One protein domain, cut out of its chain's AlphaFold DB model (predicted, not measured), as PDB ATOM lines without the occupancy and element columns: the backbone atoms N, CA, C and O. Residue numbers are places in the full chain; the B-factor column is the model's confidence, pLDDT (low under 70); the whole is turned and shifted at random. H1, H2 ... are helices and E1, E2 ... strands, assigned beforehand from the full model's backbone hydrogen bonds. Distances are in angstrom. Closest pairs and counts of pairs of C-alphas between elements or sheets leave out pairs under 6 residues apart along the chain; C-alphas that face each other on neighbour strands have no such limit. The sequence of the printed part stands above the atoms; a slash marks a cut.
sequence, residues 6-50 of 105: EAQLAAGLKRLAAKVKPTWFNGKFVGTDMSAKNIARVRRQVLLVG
ATOM      1  N   GLU A   6     236.503 137.253  87.381       72.31
ATOM      2  CA  GLU A   6     235.339 137.850  88.041       72.31
ATOM      3  C   GLU A   6     234.015 137.454  87.371       72.31
ATOM      4  O   GLU A   6     233.029 137.146  88.043       72.31
ATOM      5  N   ALA A   7     233.987 137.394  86.038       73.81
ATOM      6  CA  ALA A   7     232.801 136.994  85.288       73.81
ATOM      7  C   ALA A   7     232.500 135.493  85.455       73.81
ATOM      8  O   ALA A   7     231.332 135.097  85.498       73.81
ATOM      9  N   GLN A   8     233.535 134.660  85.611       73.19
ATOM     10  CA  GLN A   8     233.381 133.231  85.905       73.19
ATOM     11  C   GLN A   8     232.836 133.001  87.322       73.19
ATOM     12  O   GLN A   8     231.894 132.221  87.497       73.19
ATOM     13  N   LEU A   9     233.350 133.735  88.312       72.62
ATOM     14  CA  LEU A   9     232.845 133.730  89.689       72.62
ATOM     15  C   LEU A   9     231.383 134.189  89.761       72.62
ATOM     16  O   LEU A   9     230.539 133.503  90.340       72.62
ATOM     17  N   ALA A  10     231.046 135.297  89.095       69.88
ATOM     18  CA  ALA A  10     229.679 135.807  89.033       69.88
ATOM     19  C   ALA A  10     228.709 134.807  88.375       69.88
ATOM     20  O   ALA A  10     227.568 134.650  88.824       69.88
ATOM     21  N   ALA A  11     229.145 134.091  87.334       75.69
ATOM     22  CA  ALA A  11     228.356 133.031  86.711       75.69
ATOM     23  C   ALA A  11     228.170 131.818  87.644       75.69
ATOM     24  O   ALA A  11     227.070 131.259  87.713       75.69
ATOM     25  N   GLY A  12     229.207 131.437  88.395       76.31
ATOM     26  CA  GLY A  12     229.146 130.386  89.415       76.31
ATOM     27  C   GLY A  12     228.153 130.712  90.534       76.31
ATOM     28  O   GLY A  12     227.266 129.908  90.833       76.31
ATOM     29  N   LEU A  13     228.219 131.933  91.072       72.94
ATOM     30  CA  LEU A  13     227.301 132.422  92.103       72.94
ATOM     31  C   LEU A  13     225.847 132.472  91.613       72.94
ATOM     32  O   LEU A  13     224.937 132.101  92.355       72.94
ATOM     33  N   LYS A  14     225.598 132.874  90.360       71.31
ATOM     34  CA  LYS A  14     224.247 132.858  89.763       71.31
ATOM     35  C   LYS A  14     223.687 131.439  89.632       71.31
ATOM     36  O   LYS A  14     222.525 131.208  89.963       71.31
ATOM     37  N   ARG A  15     224.511 130.474  89.207       79.81
ATOM     38  CA  ARG A  15     224.119 129.054  89.120       79.81
ATOM     39  C   ARG A  15     223.794 128.472  90.490       79.81
ATOM     40  O   ARG A  15     222.834 127.718  90.622       79.81
ATOM     41  N   LEU A  16     224.574 128.825  91.509       81.62
ATOM     42  CA  LEU A  16     224.327 128.371  92.873       81.62
ATOM     43  C   LEU A  16     223.073 129.039  93.465       81.62
ATOM     44  O   LEU A  16     222.267 128.364  94.100       81.62
ATOM     45  N   ALA A  17     222.838 130.320  93.161       75.00
ATOM     46  CA  ALA A  17     221.641 131.054  93.577       75.00
ATOM     47  C   ALA A  17     220.343 130.391  93.098       75.00
ATOM     48  O   ALA A  17     219.416 130.234  93.891       75.00
ATOM     49  N   ALA A  18     220.298 129.988  91.825       79.75
ATOM     50  CA  ALA A  18     219.133 129.347  91.214       79.75
ATOM     51  C   ALA A  18     218.777 128.012  91.885       79.75
ATOM     52  O   ALA A  18     217.607 127.672  92.005       79.75
ATOM     53  N   LYS A  19     219.783 127.286  92.386       84.31
ATOM     54  CA  LYS A  19     219.587 126.000  93.067       84.31
ATOM     55  C   LYS A  19     219.179 126.137  94.535       84.31
ATOM     56  O   LYS A  19     218.578 125.220  95.090       84.31
ATOM     57  N   VAL A  20     219.561 127.242  95.182       87.12
ATOM     58  CA  VAL A  20     219.329 127.493  96.616       87.12
ATOM     59  C   VAL A  20     218.021 128.245  96.864       87.12
ATOM     60  O   VAL A  20     217.402 128.055  97.910       87.12
ATOM     61  N   LYS A  21     217.591 129.113  95.940       84.94
ATOM     62  CA  LYS A  21     216.389 129.942  96.103       84.94
ATOM     63  C   LYS A  21     215.218 129.374  95.295       84.94
ATOM     64  O   LYS A  21     215.410 129.044  94.131       84.94
ATOM     65  N   PRO A  22     214.007 129.298  95.875       86.12
ATOM     66  CA  PRO A  22     212.822 128.914  95.122       86.12
ATOM     67  C   PRO A  22     212.494 129.979  94.073       86.12
ATOM     68  O   PRO A  22     212.641 131.181  94.323       86.12
ATOM     69  N   THR A  23     212.029 129.540  92.909       88.88
ATOM     70  CA  THR A  23     211.638 130.412  91.797       88.88
ATOM     71  C   THR A  23     210.121 130.534  91.735       88.88
ATOM     72  O   THR A  23     209.389 129.581  91.998       88.88
ATOM     73  N   TRP A  24     209.617 131.729  91.428       89.12
ATOM     74  CA  TRP A  24     208.193 131.924  91.163       89.12
ATOM     75  C   TRP A  24     207.919 131.604  89.698       89.12
ATOM     76  O   TRP A  24     208.475 132.253  88.812       89.12
ATOM     77  N   PHE A  25     207.079 130.607  89.437       89.62
ATOM     78  CA  PHE A  25     206.729 130.190  88.084       89.62
ATOM     79  C   PHE A  25     205.274 129.716  88.038       89.62
ATOM     80  O   PHE A  25     204.828 128.963  88.903       89.62
ATOM     81  N   ASN A  26     204.516 130.184  87.041       92.06
ATOM     82  CA  ASN A  26     203.107 129.830  86.819       92.06
ATOM     83  C   ASN A  26     202.217 129.928  88.078       92.06
ATOM     84  O   ASN A  26     201.438 129.027  88.386       92.06
ATOM     85  N   GLY A  27     202.346 131.030  88.825       94.12
ATOM     86  CA  GLY A  27     201.495 131.323  89.986       94.12
ATOM     87  C   GLY A  27     201.807 130.505  91.245       94.12
ATOM     88  O   GLY A  27     201.021 130.526  92.190       94.12
ATOM     89  N   LYS A  28     202.927 129.775  91.272       93.62
ATOM     90  CA  LYS A  28     203.386 129.004  92.434       93.62
ATOM     91  C   LYS A  28     204.889 129.195  92.644       93.62
ATOM     92  O   LYS A  28     205.629 129.510  91.715       93.62
ATOM     93  N   PHE A  29     205.351 128.966  93.871       89.69
ATOM     94  CA  PHE A  29     206.778 128.770  94.123       89.69
ATOM     95  C   PHE A  29     207.163 127.344  93.728       89.69
ATOM     96  O   PHE A  29     206.612 126.380  94.261       89.69
ATOM     97  N   VAL A  30     208.113 127.213  92.807       87.75
ATOM     98  CA  VAL A  30     208.792 125.951  92.516       87.75
ATOM     99  C   VAL A  30     209.814 125.699  93.625       87.75
ATOM    100  O   VAL A  30     210.467 126.629  94.109       87.75
ATOM    101  N   GLY A  31     209.906 124.444  94.070       83.00
ATOM    102  CA  GLY A  31     210.872 124.023  95.083       83.00
ATOM    103  C   GLY A  31     212.320 124.246  94.640       83.00
ATOM    104  O   GLY A  31     212.604 124.472  93.469       83.00
ATOM    105  N   THR A  32     213.248 124.195  95.590       86.69
ATOM    106  CA  THR A  32     214.680 124.322  95.307       86.69
ATOM    107  C   THR A  32     215.227 123.041  94.686       86.69
ATOM    108  O   THR A  32     214.880 121.945  95.123       86.69
ATOM    109  N   ASP A  33     216.154 123.167  93.735       87.06
ATOM    110  CA  ASP A  33     216.830 122.006  93.134       87.06
ATOM    111  C   ASP A  33     217.695 121.244  94.150       87.06
ATOM    112  O   ASP A  33     217.952 120.047  94.009       87.06
ATOM    113  N   MET A  34     218.177 121.935  95.189       86.81
ATOM    114  CA  MET A  34     218.939 121.328  96.277       86.81
ATOM    115  C   MET A  34     218.106 121.209  97.548       86.81
ATOM    116  O   MET A  34     217.409 122.135  97.960       86.81
ATOM    117  N   SER A  35     218.252 120.072  98.228       88.56
ATOM    118  CA  SER A  35     217.706 119.887  99.569       88.56
ATOM    119  C   SER A  35     218.425 120.777 100.588       88.56
ATOM    120  O   SER A  35     219.625 121.043 100.470       88.56
ATOM    121  N   ALA A  36     217.723 121.163 101.657       88.75
ATOM    122  CA  ALA A  36     218.297 121.953 102.751       88.75
ATOM    123  C   ALA A  36     219.552 121.299 103.370       88.75
ATOM    124  O   ALA A  36     220.502 121.987 103.737       88.75
ATOM    125  N   LYS A  37     219.599 119.958 103.418       91.31
ATOM    126  CA  LYS A  37     220.765 119.194 103.888       91.31
ATOM    127  C   LYS A  37     221.991 119.403 102.994       91.31
ATOM    128  O   LYS A  37     223.091 119.613 103.503       91.31
ATOM    129  N   ASN A  38     221.806 119.348 101.676       89.75
ATOM    130  CA  ASN A  38     222.895 119.556 100.722       89.75
ATOM    131  C   ASN A  38     223.369 121.013 100.739       89.75
ATOM    132  O   ASN A  38     224.573 121.254 100.744       89.75
ATOM    133  N   ILE A  39     222.442 121.969 100.861       90.44
ATOM    134  CA  ILE A  39     222.757 123.395 101.025       90.44
ATOM    135  C   ILE A  39     223.627 123.619 102.270       90.44
ATOM    136  O   ILE A  39     224.669 124.261 102.183       90.44
ATOM    137  N   ALA A  40     223.269 123.026 103.415       90.12
ATOM    138  CA  ALA A  40     224.054 123.137 104.645       90.12
ATOM    139  C   ALA A  40     225.459 122.516 104.522       90.12
ATOM    140  O   ALA A  40     226.417 123.046 105.088       90.12
ATOM    141  N   ARG A  41     225.604 121.416 103.766       90.75
ATOM    142  CA  ARG A  41     226.910 120.792 103.492       90.75
ATOM    143  C   ARG A  41     227.815 121.722 102.682       90.75
ATOM    144  O   ARG A  41     228.964 121.905 103.071       90.75
ATOM    145  N   VAL A  42     227.291 122.320 101.610       89.06
ATOM    146  CA  VAL A  42     228.036 123.283 100.781       89.06
ATOM    147  C   VAL A  42     228.377 124.525 101.598       89.06
ATOM    148  O   VAL A  42     229.535 124.922 101.642       89.06
ATOM    149  N   ARG A  43     227.408 125.079 102.337       89.75
ATOM    150  CA  ARG A  43     227.634 126.218 103.234       89.75
ATOM    151  C   ARG A  43     228.763 125.947 104.227       89.75
ATOM    152  O   ARG A  43     229.616 126.801 104.420       89.75
ATOM    153  N   ARG A  44     228.789 124.764 104.851       90.12
ATOM    154  CA  ARG A  44     229.867 124.380 105.773       90.12
ATOM    155  C   ARG A  44     231.231 124.388 105.080       90.12
ATOM    156  O   ARG A  44     232.185 124.861 105.679       90.12
ATOM    157  N   GLN A  45     231.326 123.862 103.859       89.38
ATOM    158  CA  GLN A  45     232.581 123.840 103.097       89.38
ATOM    159  C   GLN A  45     233.048 125.254 102.732       89.38
ATOM    160  O   GLN A  45     234.197 125.578 102.987       89.38
ATOM    161  N   VAL A  46     232.147 126.105 102.233       88.69
ATOM    162  CA  VAL A  46     232.429 127.515 101.898       88.69
ATOM    163  C   VAL A  46     232.946 128.277 103.123       88.69
ATOM    164  O   VAL A  46     234.000 128.901 103.067       88.69
ATOM    165  N   LEU A  47     232.271 128.130 104.267       87.56
ATOM    166  CA  LEU A  47     232.695 128.770 105.515       87.56
ATOM    167  C   LEU A  47     234.035 128.232 106.044       87.56
ATOM    168  O   LEU A  47     234.783 128.986 106.655       87.56
ATOM    169  N   LEU A  48     234.354 126.950 105.820       89.62
ATOM    170  CA  LEU A  48     235.653 126.370 106.200       89.62
ATOM    171  C   LEU A  48     236.808 126.898 105.343       89.62
ATOM    172  O   LEU A  48     237.922 127.006 105.841       89.62
ATOM    173  N   VAL A  49     236.540 127.219 104.078       91.25
ATOM    174  CA  VAL A  49     237.511 127.848 103.169       91.25
ATOM    175  C   VAL A  49     237.716 129.334 103.514       91.25
ATOM    176  O   VAL A  49     238.698 129.933 103.089       91.25
ATOM    177  N   GLY A  50     236.841 129.915 104.342       87.31
ATOM    178  CA  GLY A  50     236.872 131.330 104.715       87.31
ATOM    179  C   GLY A  50     236.111 132.236 103.745       87.31
ATOM    180  O   GLY A  50     236.202 133.455 103.852       87.31
TER     181      GLY A  50
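This is residues 6 to 50 of the 105 residues of an uncharacterized protein of Chara braunii (UniProt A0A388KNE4). Two helices, H1 and H2, make an open V, near each other where H1 ends and H2 begins, with a small two-stranded hairpin, E1 and E2, beyond that closed end. The free arms are residues 6 to 15 of H1 and 40 to 50, of which 40 to 49 belong to H2. The printed part has 45 residues in the order H1, E1, E2, H2; it is mostly helix, with an antiparallel sheet E1 - E2. It is loose, with a radius of gyration of the C-alphas of 12.5 A, and flat, spanning 38 by 28 by 10 A.

Find C-alpha 6 at (235.339, 137.850, 88.041); from there H1, residues 6 to 20, runs 20.9 A. E1 is residues 23 to 25 and E2 residues 28 to 30, each 6.2 A. H2, residues 36 to 49, runs 20.1 A to C-alpha 49 at (237.511, 127.848, 103.169).

H1 and H2 are close but not clearly touching, their closest C-alphas, Val 20 and Ile 39, 6.9 A apart; they run opposite ways at a shallow tilt of 30 degrees. In the hairpin, look for N 30 and O 23, 2.8 A apart, within hydrogen-bond range. Every O i to N i+4 pair is within range in H2, and 10 of 11 in H1.

C-alphas 27 and 49, the farthest apart, are 38.5 A apart. The printed part has no cut, its three links are tight, and residue 10 is under 70 in pLDDT.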